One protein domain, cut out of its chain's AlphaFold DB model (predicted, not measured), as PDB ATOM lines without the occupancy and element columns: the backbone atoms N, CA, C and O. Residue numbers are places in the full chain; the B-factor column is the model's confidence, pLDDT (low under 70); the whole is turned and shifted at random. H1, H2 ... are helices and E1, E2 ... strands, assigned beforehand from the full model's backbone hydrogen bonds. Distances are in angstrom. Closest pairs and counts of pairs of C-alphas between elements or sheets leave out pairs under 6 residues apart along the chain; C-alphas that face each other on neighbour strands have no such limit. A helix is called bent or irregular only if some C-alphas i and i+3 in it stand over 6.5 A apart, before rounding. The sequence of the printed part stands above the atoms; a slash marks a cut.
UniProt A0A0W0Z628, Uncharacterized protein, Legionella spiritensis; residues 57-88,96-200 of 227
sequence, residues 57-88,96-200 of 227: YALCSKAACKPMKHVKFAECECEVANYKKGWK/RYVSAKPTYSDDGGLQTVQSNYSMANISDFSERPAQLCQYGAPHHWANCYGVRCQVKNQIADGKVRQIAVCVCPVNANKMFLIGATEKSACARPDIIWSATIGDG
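Overview. This is residues 57 to 88 and 96 to 200 of the 227 residues of an uncharacterized protein of Legionella spiritensis (UniProt A0A0W0Z628). A strongly twisted sheet is built on the long, bent strand E7, with E3 along one side of it and E6 along the other; the sheet folds round so that its edge strands E1 and E4 come together over E7. E5 pairs with the far part of E7, the small helix H1 lies near that end, and long loops make up much of the rest. The printed part has 137 residues, with seven named strands followed by one named helix, E1 E2 E3 E4 E5 E6 E7 H1; the sheet is branched and antiparallel throughout its neighbour pairs. The class is mostly strand, though only 63 residues, under half, are in named elements. The whole is compact, with a radius of gyration of the C-alphas of 15.5 A, and spans 51 by 37 by 37 A.

Arrangement. Start at E7, residues 159 to 175, which bends by 92 degrees at residue 172. On one side of it is E3, residues 73 to 81, antiparallel at 135 degrees; look for N 76 and O 166, 2.9 A apart. On the other side is E6, residues 147 to 156, which forms a hairpin with E7; N 152 and O 163 are 2.8 A apart. E5, residues 134 to 142, bends by 116 degrees at residue 137 and is antiparallel to E7, with N 141 and O 171 at 2.8 A. Beyond E3, on one side of it, are E1, residues 57 to 59, with N 59 and O 79 at 2.9 A, and E2, residues 64 to 67, with N 66 and O 75 at 2.8 A; E2 and E3 form a hairpin. E4, residues 110 to 115, is antiparallel to E6, with N 115 and O 147 at 2.8 A. The closest C-alphas of E1 and E4, Ala 58 and Ser 115, are 4.4 A apart. Residues 192 to 193 pair antiparallel with residues 64 to 65 of E2. H1, residues 183 to 187, is not on the sheet, but only just, with 4 pairs of C-alphas within 10 A; 0 of its 1 O i to N i+4 pairs and 2 of its 2 O i to N i+3 pairs are within hydrogen-bond range.

Along the chain. Find C-alpha 57 at (-80.053, 20.589, -9.776), where E1 begins. E7 runs 37.8 A from C-alpha 159 at (-70.813, 38.404, -8.787) to C-alpha 175 at (-99.169, 19.316, 7.465). E6 measures 24.9 A, E3 23.4 A, E5 16.2 A and E4 14.0 A. H1 ends at C-alpha 187, (-96.448, 32.403, 10.489).

Size, cuts and confidence. The two C-alphas farthest apart, Asp 107 and Gly 136, are 51.3 A from each other. Residues 89 to 95 are not printed, and C-alphas 88 and 96 stand 20.3 A apart across this cut. The link from E4 to E5, 18 residues, is long. Mean pLDDT of the printed part is 71.9; 59 residues are under 70, among them 116 to 136 and 174 to 190.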
ATOM      1  N   TYR A  57     -78.651  20.609 -10.213       79.25
ATOM      2  CA  TYR A  57     -80.053  20.589  -9.776       79.25
ATOM      3  C   TYR A  57     -80.426  21.850  -8.985       79.25
ATOM      4  O   TYR A  57     -79.550  22.552  -8.480       79.25
ATOM      5  N   ALA A  58     -81.726  22.141  -8.883       82.81
ATOM      6  CA  ALA A  58     -82.234  23.274  -8.108       82.81
ATOM      7  C   ALA A  58     -82.551  22.871  -6.656       82.81
ATOM      8  O   ALA A  58     -83.270  21.899  -6.420       82.81
ATOM      9  N   LEU A  59     -82.035  23.630  -5.686       79.44
ATOM     10  CA  LEU A  59     -82.214  23.424  -4.243       79.44
ATOM     11  C   LEU A  59     -83.476  24.121  -3.718       79.44
ATOM     12  O   LEU A  59     -83.400  25.095  -2.972       79.44
ATOM     13  N   CYS A  60     -84.656  23.634  -4.100       78.12
ATOM     14  CA  CYS A  60     -85.897  24.340  -3.774       78.12
ATOM     15  C   CYS A  60     -86.479  24.060  -2.392       78.12
ATOM     16  O   CYS A  60     -87.301  24.841  -1.956       78.12
ATOM     17  N   SER A  61     -86.061  23.029  -1.656       68.19
ATOM     18  CA  SER A  61     -86.726  22.603  -0.404       68.19
ATOM     19  C   SER A  61     -86.717  23.614   0.762       68.19
ATOM     20  O   SER A  61     -87.242  23.313   1.828       68.19
ATOM     21  N   LYS A  62     -86.085  24.780   0.586       65.94
ATOM     22  CA  LYS A  62     -86.092  25.931   1.505       65.94
ATOM     23  C   LYS A  62     -86.410  27.252   0.792       65.94
ATOM     24  O   LYS A  62     -86.205  28.323   1.353       65.94
ATOM     25  N   ALA A  63     -86.881  27.198  -0.452       76.50
ATOM     26  CA  ALA A  63     -87.201  28.391  -1.215       76.50
ATOM     27  C   ALA A  63     -88.487  29.031  -0.676       76.50
ATOM     28  O   ALA A  63     -89.515  28.364  -0.519       76.50
ATOM     29  N   ALA A  64     -88.423  30.336  -0.416       77.31
ATOM     30  CA  ALA A  64     -89.606  31.158  -0.225       77.31
ATOM     31  C   ALA A  64     -90.177  31.498  -1.606       77.31
ATOM     32  O   ALA A  64     -89.494  32.100  -2.436       77.31
ATOM     33  N   CYS A  65     -91.418  31.095  -1.859       84.56
ATOM     34  CA  CYS A  65     -92.057  31.245  -3.155       84.56
ATOM     35  C   CYS A  65     -93.120  32.336  -3.128       84.56
ATOM     36  O   CYS A  65     -93.824  32.528  -2.130       84.56
ATOM     37  N   LYS A  66     -93.274  33.018  -4.261       88.56
ATOM     38  CA  LYS A  66     -94.308  34.029  -4.476       88.56
ATOM     39  C   LYS A  66     -95.503  33.384  -5.182       88.56
ATOM     40  O   LYS A  66     -95.320  32.828  -6.268       88.56
ATOM     41  N   PRO A  67     -96.720  33.446  -4.615       85.62
ATOM     42  CA  PRO A  67     -97.917  33.002  -5.318       85.62
ATOM     43  C   PRO A  67     -98.075  33.765  -6.638       85.62
ATOM     44  O   PRO A  67     -97.925  34.986  -6.684       85.62
ATOM     45  N   MET A  68     -98.396  33.058  -7.719       88.81
ATOM     46  CA  MET A  68     -98.757  33.696  -8.985       88.81
ATOM     47  C   MET A  68    -100.210  34.200  -8.927       88.81
ATOM     48  O   MET A  68    -100.983  33.788  -8.062       88.81
ATOM     49  N   LYS A  69    -100.616  35.064  -9.875       78.62
ATOM     50  CA  LYS A  69    -101.975  35.661  -9.937       78.62
ATOM     51  C   LYS A  69    -103.111  34.636  -9.793       78.62
ATOM     52  O   LYS A  69    -104.180  34.963  -9.289       78.62
ATOM     53  N   HIS A  70    -102.870  33.397 -10.215       70.69
ATOM     54  CA  HIS A  70    -103.711  32.255  -9.899       70.69
ATOM     55  C   HIS A  70    -102.983  31.415  -8.849       70.69
ATOM     56  O   HIS A  70    -101.965  30.801  -9.164       70.69
ATOM     57  N   VAL A  71    -103.527  31.337  -7.632       69.25
ATOM     58  CA  VAL A  71    -102.955  30.620  -6.467       69.25
ATOM     59  C   VAL A  71    -102.689  29.121  -6.684       69.25
ATOM     60  O   VAL A  71    -102.252  28.439  -5.770       69.25
ATOM     61  N   LYS A  72    -102.945  28.595  -7.888       84.75
ATOM     62  CA  LYS A  72    -102.602  27.235  -8.319       84.75
ATOM     63  C   LYS A  72    -101.099  27.031  -8.517       84.75
ATOM     64  O   LYS A  72    -100.655  25.888  -8.522       84.75
ATOM     65  N   PHE A  73    -100.335  28.108  -8.699       89.19
ATOM     66  CA  PHE A  73     -98.891  28.051  -8.909       89.19
ATOM     67  C   PHE A  73     -98.169  29.102  -8.068       89.19
ATOM     68  O   PHE A  73     -98.708  30.172  -7.782       89.19
ATOM     69  N   ALA A  74     -96.928  28.797  -7.708       89.62
ATOM     70  CA  ALA A  74     -96.007  29.714  -7.062       89.62
ATOM     71  C   ALA A  74     -94.672  29.709  -7.808       89.62
ATOM     72  O   ALA A  74     -94.203  28.663  -8.255       89.62
ATOM     73  N   GLU A  75     -94.064  30.882  -7.937       92.25
ATOM     74  CA  GLU A  75     -92.715  31.023  -8.469       92.25
ATOM     75  C   GLU A  75     -91.715  30.966  -7.313       92.25
ATOM     76  O   GLU A  75     -91.827  31.721  -6.344       92.25
ATOM     77  N   CYS A  76     -90.755  30.055  -7.410       87.88
ATOM     78  CA  CYS A  76     -89.706  29.851  -6.423       87.88
ATOM     79  C   CYS A  76     -88.346  30.138  -7.058       87.88
ATOM     80  O   CYS A  76     -88.040  29.619  -8.135       87.88
ATOM     81  N   GLU A  77     -87.518  30.919  -6.370       89.69
ATOM     82  CA  GLU A  77     -86.108  31.093  -6.711       89.69
ATOM     83  C   GLU A  77     -85.274  30.144  -5.852       89.69
ATOM     84  O   GLU A  77     -85.350  30.158  -4.623       89.69
ATOM     85  N   CYS A  78     -84.498  29.290  -6.508       83.94
ATOM     86  CA  CYS A  78     -83.726  28.236  -5.870       83.94
ATOM     87  C   CYS A  78     -82.257  28.351  -6.270       83.94
ATOM     88  O   CYS A  78     -81.932  28.705  -7.404       83.94
ATOM     89  N   GLU A  79     -81.350  28.002  -5.363       83.56
ATOM     90  CA  GLU A  79     -79.930  27.914  -5.699       83.56
ATOM     91  C   GLU A  79     -79.687  26.779  -6.706       83.56
ATOM     92  O   GLU A  79     -80.274  25.697  -6.593       83.56
ATOM     93  N   VAL A  80     -78.811  27.014  -7.688       82.81
ATOM     94  CA  VAL A  80     -78.321  25.955  -8.576       82.81
ATOM     95  C   VAL A  80     -77.093  25.309  -7.950       82.81
ATOM     96  O   VAL A  80     -76.012  25.893  -7.910       82.81
ATOM     97  N   ALA A  81     -77.236  24.060  -7.526       77.56
ATOM     98  CA  ALA A  81     -76.108  23.242  -7.118       77.56
ATOM     99  C   ALA A  81     -75.444  22.641  -8.365       77.56
ATOM    100  O   ALA A  81     -76.021  21.768  -9.010       77.56
ATOM    101  N   ASN A  82     -74.231  23.089  -8.705       70.56
ATOM    102  CA  ASN A  82     -73.458  22.607  -9.856       70.56
ATOM    103  C   ASN A  82     -71.991  22.378  -9.462       70.56
ATOM    104  O   ASN A  82     -71.149  23.267  -9.584       70.56
ATOM    105  N   TYR A  83     -71.680  21.186  -8.955       62.69
ATOM    106  CA  TYR A  83     -70.362  20.890  -8.398       62.69
ATOM    107  C   TYR A  83     -69.574  20.000  -9.356       62.69
ATOM    108  O   TYR A  83     -69.798  18.799  -9.448       62.69
ATOM    109  N   LYS A  84     -68.659  20.620 -10.108       54.97
ATOM    110  CA  LYS A  84     -68.035  20.013 -11.291       54.97
ATOM    111  C   LYS A  84     -67.000  18.907 -11.015       54.97
ATOM    112  O   LYS A  84     -66.690  18.182 -11.955       54.97
ATOM    113  N   LYS A  85     -66.450  18.735  -9.799       48.62
ATOM    114  CA  LYS A  85     -65.512  17.628  -9.471       48.62
ATOM    115  C   LYS A  85     -65.531  17.234  -7.989       48.62
ATOM    116  O   LYS A  85     -65.583  18.095  -7.117       48.62
ATOM    117  N   GLY A  86     -65.439  15.931  -7.708       49.62
ATOM    118  CA  GLY A  86     -65.256  15.353  -6.363       49.62
ATOM    119  C   GLY A  86     -66.523  15.241  -5.506       49.62
ATOM    120  O   GLY A  86     -66.595  14.385  -4.629       49.62
ATOM    121  N   TRP A  87     -67.544  16.047  -5.792       47.91
ATOM    122  CA  TRP A  87     -68.897  15.887  -5.261       47.91
ATOM    123  C   TRP A  87     -69.696  14.938  -6.139       47.91
ATOM    124  O   TRP A  87     -69.849  15.187  -7.331       47.91
ATOM    125  N   LYS A  88     -70.273  13.888  -5.553       51.53
ATOM    126  CA  LYS A  88     -71.279  13.097  -6.257       51.53
ATOM    127  C   LYS A  88     -72.629  13.777  -6.040       51.53
ATOM    128  O   LYS A  88     -73.304  13.515  -5.050       51.53
ATOM    129  N   ARG A  96     -89.462  10.230 -15.673       65.06
ATOM    130  CA  ARG A  96     -88.460   9.517 -16.492       65.06
ATOM    131  C   ARG A  96     -87.185  10.351 -16.692       65.06
ATOM    132  O   ARG A  96     -87.268  11.552 -16.928       65.06
ATOM    133  N   TYR A  97     -86.025   9.685 -16.719       63.25
ATOM    134  CA  TYR A  97     -84.689  10.282 -16.900       63.25
ATOM    135  C   TYR A  97     -84.600  11.401 -17.956       63.25
ATOM    136  O   TYR A  97     -84.074  12.480 -17.677       63.25
ATOM    137  N   VAL A  98     -85.123  11.163 -19.165       61.00
ATOM    138  CA  VAL A  98     -85.034  12.113 -20.294       61.00
ATOM    139  C   VAL A  98     -85.690  13.452 -19.940       61.00
ATOM    140  O   VAL A  98     -85.189  14.516 -20.290       61.00
ATOM    141  N   SER A  99     -86.772  13.399 -19.164       65.81
ATOM    142  CA  SER A  99     -87.500  14.567 -18.675       65.81
ATOM    143  C   SER A  99     -86.881  15.197 -17.430       65.81
ATOM    144  O   SER A  99     -87.392  16.226 -16.999       65.81
ATOM    145  N   ALA A 100     -85.780  14.661 -16.895       67.44
ATOM    146  CA  ALA A 100     -85.063  15.211 -15.743       67.44
ATOM    147  C   ALA A 100     -83.697  15.819 -16.097       67.44
ATOM    148  O   ALA A 100     -83.287  16.771 -15.439       67.44
ATOM    149  N   LYS A 101     -83.012  15.328 -17.145       77.31
ATOM    150  CA  LYS A 101     -81.659  15.775 -17.545       77.31
ATOM    151  C   LYS A 101     -81.585  17.301 -17.736       77.31
ATOM    152  O   LYS A 101     -82.477  17.844 -18.396       77.31
ATOM    153  N   PRO A 102     -80.547  17.994 -17.223       82.81
ATOM    154  CA  PRO A 102     -80.348  19.412 -17.503       82.81
ATOM    155  C   PRO A 102     -80.178  19.663 -19.000       82.81
ATOM    156  O   PRO A 102     -79.661  18.814 -19.730       82.81
ATOM    157  N   THR A 103     -80.580  20.845 -19.447       89.31
ATOM    158  CA  THR A 103     -80.297  21.304 -20.811       89.31
ATOM    159  C   THR A 103     -79.225  22.375 -20.784       89.31
ATOM    160  O   THR A 103     -79.079  23.099 -19.796       89.31
ATOM    161  N   TYR A 104     -78.489  22.474 -21.884       89.75
ATOM    162  CA  TYR A 104     -77.440  23.461 -22.079       89.75
ATOM    163  C   TYR A 104     -77.702  24.213 -23.384       89.75
ATOM    164  O   TYR A 104     -78.315  23.651 -24.292       89.75
ATOM    165  N   SER A 105     -77.287  25.472 -23.455       90.56
ATOM    166  CA  SER A 105     -77.229  26.240 -24.696       90.56
ATOM    167  C   SER A 105     -76.036  25.797 -25.539       90.56
ATOM    168  O   SER A 105     -75.158  25.073 -25.060       90.56
ATOM    169  N   ASP A 106     -75.998  26.245 -26.793       89.31
ATOM    170  CA  ASP A 106     -74.957  25.875 -27.762       89.31
ATOM    171  C   ASP A 106     -73.543  26.285 -27.311       89.31
ATOM    172  O   ASP A 106     -72.559  25.632 -27.649       89.31
ATOM    173  N   ASP A 107     -73.440  27.328 -26.486       88.44
ATOM    174  CA  ASP A 107     -72.204  27.799 -25.851       88.44
ATOM    175  C   ASP A 107     -71.803  26.999 -24.590       88.44
ATOM    176  O   ASP A 107     -70.811  27.312 -23.929       88.44
ATOM    177  N   GLY A 108     -72.572  25.967 -24.228       84.62
ATOM    178  CA  GLY A 108     -72.364  25.147 -23.035       84.62
ATOM    179  C   GLY A 108     -72.917  25.753 -21.739       84.62
ATOM    180  O   GLY A 108     -72.696  25.192 -20.660       84.62
ATOM    181  N   GLY A 109     -73.640  26.874 -21.807       88.06
ATOM    182  CA  GLY A 109     -74.321  27.477 -20.662       88.06
ATOM    183  C   GLY A 109     -75.467  26.604 -20.142       88.06
ATOM    184  O   GLY A 109     -76.259  26.079 -20.912       88.06
ATOM    185  N   LEU A 110     -75.585  26.426 -18.824       89.12
ATOM    186  CA  LEU A 110     -76.685  25.657 -18.224       89.12
ATOM    187  C   LEU A 110     -78.014  26.424 -18.372       89.12
ATOM    188  O   LEU A 110     -78.119  27.543 -17.880       89.12
ATOM    189  N   GLN A 111     -79.013  25.815 -19.018       92.50
ATOM    190  CA  GLN A 111     -80.302  26.439 -19.360       92.50
ATOM    191  C   GLN A 111     -81.439  25.968 -18.463       92.50
ATOM    192  O   GLN A 111     -82.224  26.769 -17.963       92.50
ATOM    193  N   THR A 112     -81.539  24.660 -18.229       91.25
ATOM    194  CA  THR A 112     -82.562  24.119 -17.334       91.25
ATOM    195  C   THR A 112     -81.989  23.067 -16.416       91.25
ATOM    196  O   THR A 112     -81.071  22.330 -16.774       91.25
ATOM    197  N   VAL A 113     -82.578  22.977 -15.234       87.00
ATOM    198  CA  VAL A 113     -82.335  21.920 -14.256       87.00
ATOM    199  C   VAL A 113     -83.671  21.439 -13.726       87.00
ATOM    200  O   VAL A 113     -84.680  22.130 -13.852       87.00
ATOM    201  N   GLN A 114     -83.700  20.266 -13.113       83.88
ATOM    202  CA  GLN A 114     -84.865  19.856 -12.348       83.88
ATOM    203  C   GLN A 114     -84.690  20.273 -10.880       83.88
ATOM    204  O   GLN A 114     -83.596  20.174 -10.312       83.88
ATOM    205  N   SER A 115     -85.766  20.776 -10.279       79.19
ATOM    206  CA  SER A 115     -85.896  20.890  -8.833       79.19
ATOM    207  C   SER A 115     -86.118  19.498  -8.287       79.19
ATOM    208  O   SER A 115     -87.179  18.887  -8.427       79.19
ATOM    209  N   ASN A 116     -85.053  18.980  -7.707       67.50
ATOM    210  CA  ASN A 116     -85.050  17.677  -7.096       67.50
ATOM    211  C   ASN A 116     -85.007  17.849  -5.598       67.50
ATOM    212  O   ASN A 116     -84.645  18.898  -5.060       67.50
ATOM    213  N   TYR A 117     -85.352  16.774  -4.919       59.19
ATOM    214  CA  TYR A 117     -85.061  16.705  -3.514       59.19
ATOM    215  C   TYR A 117     -83.542  16.732  -3.305       59.19
ATOM    216  O   TYR A 117     -82.813  16.159  -4.110       59.19
ATOM    217  N   SER A 118     -83.066  17.383  -2.245       53.62
ATOM    218  CA  SER A 118     -81.678  17.281  -1.796       53.62
ATOM    219  C   SER A 118     -81.635  17.271  -0.285       53.62
ATOM    220  O   SER A 118     -82.243  18.121   0.368       53.62
ATOM    221  N   MET A 119     -80.890  16.325   0.282       51.25
ATOM    222  CA  MET A 119     -80.638  16.343   1.714       51.25
ATOM    223  C   MET A 119     -79.831  17.576   2.151       51.25
ATOM    224  O   MET A 119     -79.814  17.863   3.343       51.25
ATOM    225  N   ALA A 120     -79.161  18.306   1.246       50.44
ATOM    226  CA  ALA A 120     -78.316  19.458   1.596       50.44
ATOM    227  C   ALA A 120     -79.054  20.544   2.403       50.44
ATOM    228  O   ALA A 120     -78.430  21.320   3.119       50.44
ATOM    229  N   ASN A 121     -80.384  20.567   2.316       49.59
ATOM    230  CA  ASN A 121     -81.246  21.508   3.019       49.59
ATOM    231  C   ASN A 121     -81.903  20.926   4.281       49.59
ATOM    232  O   ASN A 121     -82.640  21.647   4.951       49.59
ATOM    233  N   ILE A 122     -81.662  19.661   4.630       52.88
ATOM    234  CA  ILE A 122     -82.243  19.004   5.808       52.88
ATOM    235  C   ILE A 122     -81.160  18.890   6.864       52.88
ATOM    236  O   ILE A 122     -80.169  18.191   6.680       52.88
ATOM    237  N   SER A 123     -81.351  19.622   7.956       49.34
ATOM    238  CA  SER A 123     -80.421  19.662   9.081       49.34
ATOM    239  C   SER A 123     -80.573  18.476  10.029       49.34
ATOM    240  O   SER A 123     -79.661  18.230  10.800       49.34
ATOM    241  N   ASP A 124     -81.689  17.744   9.991       54.25
ATOM    242  CA  ASP A 124     -81.889  16.558  10.824       54.25
ATOM    243  C   ASP A 124     -82.809  15.545  10.122       54.25
ATOM    244  O   ASP A 124     -83.931  15.851   9.719       54.25
ATOM    245  N   PHE A 125     -82.313  14.319   9.945       52.09
ATOM    246  CA  PHE A 125     -83.051  13.227   9.309       52.09
ATOM    247  C   PHE A 125     -83.917  12.419  10.276       52.09
ATOM    248  O   PHE A 125     -84.751  11.624   9.835       52.09
ATOM    249  N   SER A 126     -83.690  12.586  11.577       52.66
ATOM    250  CA  SER A 126     -84.497  12.010  12.646       52.66
ATOM    251  C   SER A 126     -85.746  12.846  12.927       52.66
ATOM    252  O   SER A 126     -86.756  12.304  13.388       52.66
ATOM    253  N   GLU A 127     -85.727  14.133  12.559       50.22
ATOM    254  CA  GLU A 127     -86.902  14.990  12.609       50.22
ATOM    255  C   GLU A 127     -87.961  14.470  11.635       50.22
ATOM    256  O   GLU A 127     -87.824  14.487  10.404       50.22
ATOM    257  N   ARG A 128     -89.065  13.980  12.205       49.28
ATOM    258  CA  ARG A 128     -90.285  13.779  11.434       49.28
ATOM    259  C   ARG A 128     -90.743  15.170  10.997       49.28
ATOM    260  O   ARG A 128     -90.869  16.037  11.856       49.28
ATOM    261  N   PRO A 129     -91.081  15.385   9.715       49.28
ATOM    262  CA  PRO A 129     -91.582  16.688   9.264       49.28
ATOM    263  C   PRO A 129     -92.849  17.150  10.011       49.28
ATOM    264  O   PRO A 129     -93.230  18.317   9.975       49.28
ATOM    265  N   ALA A 130     -93.485  16.240  10.747       44.72
ATOM    266  CA  ALA A 130     -94.647  16.489  11.568       44.72
ATOM    267  C   ALA A 130     -94.275  16.994  12.974       44.72
ATOM    268  O   ALA A 130     -94.057  16.186  13.873       44.72
ATOM    269  N   GLN A 131     -94.282  18.323  13.141       50.28
ATOM    270  CA  GLN A 131     -95.018  19.048  14.204       50.28
ATOM    271  C   GLN A 131     -94.762  20.569  14.207       50.28
ATOM    272  O   GLN A 131     -95.472  21.287  14.902       50.28
ATOM    273  N   LEU A 132     -93.801  21.087  13.427       56.88
ATOM    274  CA  LEU A 132     -93.479  22.525  13.435       56.88
ATOM    275  C   LEU A 132     -94.632  23.404  12.926       56.88
ATOM    276  O   LEU A 132     -95.004  24.355  13.609       56.88
ATOM    277  N   CYS A 133     -95.226  23.056  11.777       58.28
ATOM    278  CA  CYS A 133     -96.400  23.737  11.228       58.28
ATOM    279  C   CYS A 133     -97.569  22.745  11.082       58.28
ATOM    280  O   CYS A 133     -97.702  22.064  10.062       58.28
ATOM    281  N   GLN A 134     -98.398  22.636  12.122       66.00
ATOM    282  CA  GLN A 134     -99.677  21.922  12.075       66.00
ATOM    283  C   GLN A 134    -100.816  22.933  12.143       66.00
ATOM    284  O   GLN A 134    -100.888  23.730  13.075       66.00
ATOM    285  N   TYR A 135    -101.711  22.881  11.162       65.94
ATOM    286  CA  TYR A 135    -102.853  23.784  11.081       65.94
ATOM    287  C   TYR A 135    -104.157  23.004  11.249       65.94
ATOM    288  O   TYR A 135    -104.293  21.876  10.771       65.94
ATOM    289  N   GLY A 136    -105.155  23.624  11.887       68.31
ATOM    290  CA  GLY A 136    -106.503  23.046  11.983       68.31
ATOM    291  C   GLY A 136    -107.185  22.869  10.616       68.31
ATOM    292  O   GLY A 136    -108.024  21.981  10.446       68.31
ATOM    293  N   ALA A 137    -106.776  23.661   9.620       71.81
ATOM    294  CA  ALA A 137    -107.282  23.655   8.248       71.81
ATOM    295  C   ALA A 137    -106.131  23.559   7.222       71.81
ATOM    296  O   ALA A 137    -104.996  23.891   7.562       71.81
ATOM    297  N   PRO A 138    -106.387  23.096   5.982       77.06
ATOM    298  CA  PRO A 138    -105.357  23.019   4.946       77.06
ATOM    299  C   PRO A 138    -104.720  24.382   4.651       77.06
ATOM    300  O   PRO A 138    -105.428  25.374   4.488       77.06
ATOM    301  N   HIS A 139    -103.393  24.413   4.538       75.88
ATOM    302  CA  HIS A 139    -102.626  25.589   4.136       75.88
ATOM    303  C   HIS A 139    -101.903  25.339   2.808       75.88
ATOM    304  O   HIS A 139    -101.658  24.186   2.451       75.88
ATOM    305  N   HIS A 140    -101.616  26.403   2.058       79.94
ATOM    306  CA  HIS A 140    -101.033  26.314   0.720       79.94
ATOM    307  C   HIS A 140     -99.513  26.134   0.771       79.94
ATOM    308  O   HIS A 140     -98.821  26.888   1.447       79.94
ATOM    309  N   TRP A 141     -99.005  25.171   0.001       78.12
ATOM    310  CA  TRP A 141     -97.587  24.818  -0.104       78.12
ATOM    311  C   TRP A 141     -97.167  24.663  -1.560       78.12
ATOM    312  O   TRP A 141     -97.934  24.135  -2.366       78.12
ATOM    313  N   ALA A 142     -95.948  25.079  -1.902       81.81
ATOM    314  CA  ALA A 142     -95.421  24.962  -3.255       81.81
ATOM    315  C   ALA A 142     -94.716  23.608  -3.424       81.81
ATOM    316  O   ALA A 142     -93.742  23.301  -2.740       81.81
ATOM    317  N   ASN A 143     -95.183  22.793  -4.363       79.88
ATOM    318  CA  ASN A 143     -94.578  21.515  -4.703       79.88
ATOM    319  C   ASN A 143     -93.568  21.669  -5.835       79.88
ATOM    320  O   ASN A 143     -93.918  21.553  -7.005       79.88
ATOM    321  N   CYS A 144     -92.307  21.914  -5.498       78.62
ATOM    322  CA  CYS A 144     -91.263  21.995  -6.517       78.62
ATOM    323  C   CYS A 144     -90.622  20.646  -6.852       78.62
ATOM    324  O   CYS A 144     -89.718  20.602  -7.682       78.62
ATOM    325  N   TYR A 145     -91.027  19.540  -6.223       75.94
ATOM    326  CA  TYR A 145     -90.374  18.256  -6.458       75.94
ATOM    327  C   TYR A 145     -90.657  17.739  -7.875       75.94
ATOM    328  O   TYR A 145     -91.807  17.590  -8.282       75.94
ATOM    329  N   GLY A 146     -89.598  17.472  -8.637       73.19
ATOM    330  CA  GLY A 146     -89.687  17.031 -10.027       73.19
ATOM    331  C   GLY A 146     -90.001  18.146 -11.032       73.19
ATOM    332  O   GLY A 146     -90.145  17.865 -12.220       73.19
ATOM    333  N   VAL A 147     -90.099  19.406 -10.596       80.88
ATOM    334  CA  VAL A 147     -90.415  20.538 -11.478       80.88
ATOM    335  C   VAL A 147     -89.189  20.935 -12.295       80.88
ATOM    336  O   VAL A 147     -88.089  21.080 -11.765       80.88
ATOM    337  N   ARG A 148     -89.373  21.157 -13.599       87.50
ATOM    338  CA  ARG A 148     -88.345  21.724 -14.478       87.50
ATOM    339  C   ARG A 148     -88.206  23.225 -14.215       87.50
ATOM    340  O   ARG A 148     -89.182  23.962 -14.316       87.50
ATOM    341  N   CYS A 149     -86.992  23.674 -13.938       89.88
ATOM    342  CA  CYS A 149     -86.676  25.059 -13.622       89.88
ATOM    343  C   CYS A 149     -85.783  25.685 -14.687       89.88
ATOM    344  O   CYS A 149     -84.905  25.024 -15.248       89.88
ATOM    345  N   GLN A 150     -85.995  26.974 -14.928       94.44
ATOM    346  CA  GLN A 150     -85.182  27.778 -15.836       94.44
ATOM    347  C   GLN A 150     -83.994  28.351 -15.073       94.44
ATOM    348  O   GLN A 150     -84.176  28.973 -14.028       94.44
ATOM    349  N   VAL A 151     -82.785  28.152 -15.584       93.06
ATOM    350  CA  VAL A 151     -81.577  28.727 -14.997       93.06
ATOM    351  C   VAL A 151     -81.416  30.156 -15.494       93.06
ATOM    352  O   VAL A 151     -81.505  30.435 -16.686       93.06
ATOM    353  N   LYS A 152     -81.185  31.077 -14.562       92.31
ATOM    354  CA  LYS A 152     -80.901  32.483 -14.835       92.31
ATOM    355  C   LYS A 152     -79.598  32.876 -14.163       92.31
ATOM    356  O   LYS A 152     -79.280  32.422 -13.065       92.31
ATOM    357  N   ASN A 153     -78.870  33.768 -14.816       87.88
ATOM    358  CA  ASN A 153     -77.739  34.452 -14.213       87.88
ATOM    359  C   ASN A 153     -78.260  35.702 -13.503       87.88
ATOM    360  O   ASN A 153     -78.874  36.563 -14.132       87.88
ATOM    361  N   GLN A 154     -78.018  35.800 -12.203       85.69
ATOM    362  CA  GLN A 154     -78.321  36.974 -11.400       85.69
ATOM    363  C   GLN A 154     -77.012  37.620 -10.956       85.69
ATOM    364  O   GLN A 154     -76.092  36.933 -10.515       85.69
ATOM    365  N   ILE A 155     -76.921  38.943 -11.065       83.50
ATOM    366  CA  ILE A 155     -75.796  39.696 -10.513       83.50
ATOM    367  C   ILE A 155     -76.176  40.095  -9.090       83.50
ATOM    368  O   ILE A 155     -77.104  40.874  -8.893       83.50
ATOM    369  N   ALA A 156     -75.461  39.553  -8.109       78.44
ATOM    370  CA  ALA A 156     -75.583  39.920  -6.703       78.44
ATOM    371  C   ALA A 156     -74.186  40.258  -6.174       78.44
ATOM    372  O   ALA A 156     -73.250  39.477  -6.358       78.44
ATOM    373  N   ASP A 157     -74.033  41.437  -5.571       80.12
ATOM    374  CA  ASP A 157     -72.758  41.935  -5.030       80.12
ATOM    375  C   ASP A 157     -71.600  41.902  -6.050       80.12
ATOM    376  O   ASP A 157     -70.478  41.491  -5.748       80.12
ATOM    377  N   GLY A 158     -71.888  42.261  -7.307       81.06
ATOM    378  CA  GLY A 158     -70.909  42.258  -8.404       81.06
ATOM    379  C   GLY A 158     -70.478  40.866  -8.886       81.06
ATOM    380  O   GLY A 158     -69.606  40.764  -9.745       81.06
ATOM    381  N   LYS A 159     -71.080  39.786  -8.370       83.00
ATOM    382  CA  LYS A 159     -70.813  38.404  -8.787       83.00
ATOM    383  C   LYS A 159     -72.008  37.826  -9.536       83.00
ATOM    384  O   LYS A 159     -73.149  37.957  -9.100       83.00
ATOM    385  N   VAL A 160     -71.730  37.135 -10.640       82.19
ATOM    386  CA  VAL A 160     -72.740  36.348 -11.355       82.19
ATOM    387  C   VAL A 160     -72.999  35.065 -10.571       82.19
ATOM    388  O   VAL A 160     -72.092  34.258 -10.366       82.19
ATOM    389  N   ARG A 161     -74.240  34.876 -10.129       85.81
ATOM    390  CA  ARG A 161     -74.737  33.648  -9.507       85.81
ATOM    391  C   ARG A 161     -75.777  33.006 -10.411       85.81
ATOM    392  O   ARG A 161     -76.615  33.696 -10.986       85.81
ATOM    393  N   GLN A 162     -75.729  31.684 -10.522       87.56
ATOM    394  CA  GLN A 162     -76.775  30.921 -11.196       87.56
ATOM    395  C   GLN A 162     -77.900  30.628 -10.206       87.56
ATOM    396  O   GLN A 162     -77.676  29.993  -9.175       87.56
ATOM    397  N   ILE A 163     -79.104  31.078 -10.537       90.69
ATOM    398  CA  ILE A 163     -80.338  30.742  -9.828       90.69
ATOM    399  C   ILE A 163     -81.235  29.914 -10.743       90.69
ATOM    400  O   ILE A 163     -81.166  30.025 -11.966       90.69
ATOM    401  N   ALA A 164     -82.085  29.084 -10.161       91.31
ATOM    402  CA  ALA A 164     -83.132  28.362 -10.859       91.31
ATOM    403  C   ALA A 164     -84.482  28.963 -10.477       91.31
ATOM    404  O   ALA A 164     -84.830  29.014  -9.301       91.31
ATOM    405  N   VAL A 165     -85.247  29.391 -11.474       93.56
ATOM    406  CA  VAL A 165     -86.623  29.857 -11.306       93.56
ATOM    407  C   VAL A 165     -87.561  28.708 -11.651       93.56
ATOM    408  O   VAL A 165     -87.562  28.205 -12.778       93.56
ATOM    409  N   CYS A 166     -88.337  28.272 -10.665       89.81
ATOM    410  CA  CYS A 166     -89.235  27.128 -10.756       89.81
ATOM    411  C   CYS A 166     -90.685  27.587 -10.613       89.81
ATOM    412  O   CYS A 166     -91.015  28.306  -9.672       89.81
ATOM    413  N   VAL A 167     -91.563  27.132 -11.509       91.62
ATOM    414  CA  VAL A 167     -93.013  27.335 -11.382       91.62
ATOM    415  C   VAL A 167     -93.614  26.077 -10.777       91.62
ATOM    416  O   VAL A 167     -93.759  25.054 -11.446       91.62
ATOM    417  N   CYS A 168     -93.924  26.144  -9.490       86.31
ATOM    418  CA  CYS A 168     -94.308  24.992  -8.697       86.31
ATOM    419  C   CYS A 168     -95.824  24.972  -8.475       86.31
ATOM    420  O   CYS A 168     -96.388  26.002  -8.095       86.31
ATOM    421  N   PRO A 169     -96.510  23.836  -8.692       86.12
ATOM    422  CA  PRO A 169     -97.916  23.709  -8.333       86.12
ATOM    423  C   PRO A 169     -98.113  23.915  -6.832       86.12
ATOM    424  O   PRO A 169     -97.294  23.488  -6.019       86.12
ATOM    425  N   VAL A 170     -99.210  24.566  -6.470       83.50
ATOM    426  CA  VAL A 170     -99.588  24.808  -5.080       83.50
ATOM    427  C   VAL A 170    -100.618  23.771  -4.653       83.50
ATOM    428  O   VAL A 170    -101.696  23.683  -5.236       83.50
ATOM    429  N   ASN A 171    -100.299  23.025  -3.599       78.06
ATOM    430  CA  ASN A 171    -101.191  22.044  -2.985       78.06
ATOM    431  C   ASN A 171    -101.600  22.519  -1.590       78.06
ATOM    432  O   ASN A 171    -100.822  23.177  -0.901       78.06
ATOM    433  N   ALA A 172    -102.816  22.181  -1.159       77.75
ATOM    434  CA  ALA A 172    -103.296  22.510   0.177       77.75
ATOM    435  C   ALA A 172    -103.215  21.278   1.088       77.75
ATOM    436  O   ALA A 172    -103.820  20.253   0.788       77.75
ATOM    437  N   ASN A 173    -102.497  21.370   2.208       70.19
ATOM    438  CA  ASN A 173    -102.422  20.285   3.190       70.19
ATOM    439  C   ASN A 173    -102.340  20.845   4.619       70.19
ATOM    440  O   ASN A 173    -101.859  21.957   4.839       70.19
ATOM    441  N   LYS A 174    -102.828  20.082   5.602       69.38
ATOM    442  CA  LYS A 174    -102.805  20.439   7.033       69.38
ATOM    443  C   LYS A 174    -101.418  20.304   7.663       69.38
ATOM    444  O   LYS A 174    -101.186  20.823   8.754       69.38
ATOM    445  N   MET A 175    -100.521  19.582   6.993       61.06
ATOM    446  CA  MET A 175     -99.169  19.316   7.465       61.06
ATOM    447  C   MET A 175     -98.140  19.818   6.466       61.06
ATOM    448  O   MET A 175     -98.252  19.588   5.261       61.06
ATOM    449  N   PHE A 176     -97.110  20.458   7.004       58.12
ATOM    450  CA  PHE A 176     -95.907  20.783   6.268       58.12
ATOM    451  C   PHE A 176     -95.039  19.535   6.113       58.12
ATOM    452  O   PHE A 176     -94.746  18.856   7.096       58.12
ATOM    453  N   LEU A 177     -94.672  19.196   4.878       55.25
ATOM    454  CA  LEU A 177     -94.157  17.857   4.609       55.25
ATOM    455  C   LEU A 177     -92.638  17.739   4.606       55.25
ATOM    456  O   LEU A 177     -92.231  16.620   4.859       55.25
ATOM    457  N   ILE A 178     -91.840  18.804   4.402       55.31
ATOM    458  CA  ILE A 178     -90.358  18.829   4.513       55.31
ATOM    459  C   ILE A 178     -89.817  20.266   4.369       55.31
ATOM    460  O   ILE A 178     -90.262  20.969   3.473       55.31
ATOM    461  N   GLY A 179     -88.788  20.664   5.141       49.44
ATOM    462  CA  GLY A 179     -87.872  21.760   4.743       49.44
ATOM    463  C   GLY A 179     -87.773  23.004   5.640       49.44
ATOM    464  O   GLY A 179     -86.787  23.731   5.553       49.44
ATOM    465  N   ALA A 180     -88.713  23.229   6.551       52.72
ATOM    466  CA  ALA A 180     -88.722  24.347   7.481       52.72
ATOM    467  C   ALA A 180     -88.255  23.844   8.843       52.72
ATOM    468  O   ALA A 180     -88.860  22.947   9.423       52.72
ATOM    469  N   THR A 181     -87.166  24.430   9.319       51.22
ATOM    470  CA  THR A 181     -86.523  24.120  10.604       51.22
ATOM    471  C   THR A 181     -86.865  25.155  11.676       51.22
ATOM    472  O   THR A 181     -86.504  24.997  12.835       51.22
ATOM    473  N   GLU A 182     -87.574  26.224  11.303       59.28
ATOM    474  CA  GLU A 182     -87.915  27.343  12.181       59.28
ATOM    475  C   GLU A 182     -89.436  27.525  12.270       59.28
ATOM    476  O   GLU A 182     -90.125  27.557  11.252       59.28
ATOM    477  N   LYS A 183     -89.976  27.718  13.484       62.34
ATOM    478  CA  LYS A 183     -91.418  27.975  13.701       62.34
ATOM    479  C   LYS A 183     -91.913  29.270  13.042       62.34
ATOM    480  O   LYS A 183     -93.082  29.365  12.681       62.34
ATOM    481  N   SER A 184     -91.032  30.257  12.874       62.78
ATOM    482  CA  SER A 184     -91.306  31.530  12.186       62.78
ATOM    483  C   SER A 184     -91.764  31.322  10.738       62.78
ATOM    484  O   SER A 184     -92.588  32.088  10.237       62.78
ATOM    485  N   ALA A 185     -91.302  30.250  10.085       62.84
ATOM    486  CA  ALA A 185     -91.717  29.877   8.739       62.84
ATOM    487  C   ALA A 185     -93.228  29.589   8.650       62.84
ATOM    488  O   ALA A 185     -93.836  29.856   7.617       62.84
ATOM    489  N   CYS A 186     -93.847  29.122   9.741       64.44
ATOM    490  CA  CYS A 186     -95.270  28.781   9.806       64.44
ATOM    491  C   CYS A 186     -96.203  30.006   9.914       64.44
ATOM    492  O   CYS A 186     -97.421  29.865   9.794       64.44
ATOM    493  N   ALA A 187     -95.668  31.199  10.187       64.06
ATOM    494  CA  ALA A 187     -96.448  32.403  10.489       64.06
ATOM    495  C   ALA A 187     -96.359  33.481   9.393       64.06
ATOM    496  O   ALA A 187     -96.644  34.649   9.649       64.06
ATOM    497  N   ARG A 188     -95.937  33.110   8.179       65.31
ATOM    498  CA  ARG A 188     -95.725  34.029   7.055       65.31
ATOM    499  C   ARG A 188     -96.893  33.955   6.052       65.31
ATOM    500  O   ARG A 188     -96.896  33.053   5.221       65.31
ATOM    501  N   PRO A 189     -97.880  34.870   6.094       61.06
ATOM    502  CA  PRO A 189     -99.032  34.841   5.181       61.06
ATOM    503  C   PRO A 189     -98.696  35.290   3.748       61.06
ATOM    504  O   PRO A 189     -99.504  35.118   2.841       61.06
ATOM    505  N   ASP A 190     -97.526  35.902   3.552       65.94
ATOM    506  CA  ASP A 190     -97.070  36.533   2.311       65.94
ATOM    507  C   ASP A 190     -96.212  35.620   1.422       65.94
ATOM    508  O   ASP A 190     -95.972  35.944   0.258       65.94
ATOM    509  N   ILE A 191     -95.745  34.486   1.951       71.25
ATOM    510  CA  ILE A 191     -94.908  33.529   1.221       71.25
ATOM    511  C   ILE A 191     -95.461  32.120   1.338       71.25
ATOM    512  O   ILE A 191     -95.981  31.707   2.370       71.25
ATOM    513  N   ILE A 192     -95.292  31.358   0.265       74.50
ATOM    514  CA  ILE A 192     -95.540  29.925   0.272       74.50
ATOM    515  C   ILE A 192     -94.178  29.246   0.294       74.50
ATOM    516  O   ILE A 192     -93.358  29.466  -0.593       74.50
ATOM    517  N   TRP A 193     -93.916  28.417   1.298       72.56
ATOM    518  CA  TRP A 193     -92.687  27.632   1.319       72.56
ATOM    519  C   TRP A 193     -92.757  26.500   0.300       72.56
ATOM    520  O   TRP A 193     -93.793  25.844   0.139       72.56
ATOM    521  N   SER A 194     -91.635  26.261  -0.373       66.62
ATOM    522  CA  SER A 194     -91.466  25.063  -1.179       66.62
ATOM    523  C   SER A 194     -91.289  23.852  -0.272       66.62
ATOM    524  O   SER A 194     -90.257  23.665   0.370       66.62
ATOM    525  N   ALA A 195     -92.334  23.043  -0.211       58.03
ATOM    526  CA  ALA A 195     -92.377  21.797   0.521       58.03
ATOM    527  C   ALA A 195     -93.526  20.973  -0.024       58.03
ATOM    528  O   ALA A 195     -94.663  21.429   0.020       58.03
ATOM    529  N   THR A 196     -93.254  19.760  -0.499       52.97
ATOM    530  CA  THR A 196     -94.156  18.614  -0.310       52.97
ATOM    531  C   THR A 196     -93.598  17.357  -0.981       52.97
ATOM    532  O   THR A 196     -92.751  17.425  -1.871       52.97
ATOM    533  N   ILE A 197     -94.112  16.207  -0.545       45.78
ATOM    534  CA  ILE A 197     -94.266  15.015  -1.374       45.78
ATOM    535  C   ILE A 197     -95.785  14.826  -1.501       45.78
ATOM    536  O   ILE A 197     -96.474  14.707  -0.489       45.78
ATOM    537  N   GLY A 198     -96.313  14.937  -2.721       36.12
ATOM    538  CA  GLY A 198     -97.755  14.996  -2.974       36.12
ATOM    539  C   GLY A 198     -98.521  13.711  -2.645       36.12
ATOM    540  O   GLY A 198     -97.938  12.651  -2.408       36.12
ATOM    541  N   ASP A 199     -99.847  13.829  -2.690       38.34
ATOM    542  CA  ASP A 199    -100.816  12.742  -2.547       38.34
ATOM    543  C   ASP A 199    -100.567  11.683  -3.634       38.34
ATOM    544  O   ASP A 199    -100.951  11.845  -4.791       38.34
ATOM    545  N   GLY A 200     -99.830  10.631  -3.292       36.09
ATOM    546  CA  GLY A 200     -99.438   9.585  -4.240       36.09
ATOM    547  C   GLY A 200     -98.183   8.831  -3.828       36.09
ATOM    548  O   GLY A 200     -98.086   7.635  -4.085       36.09
TER     549      GLY A 200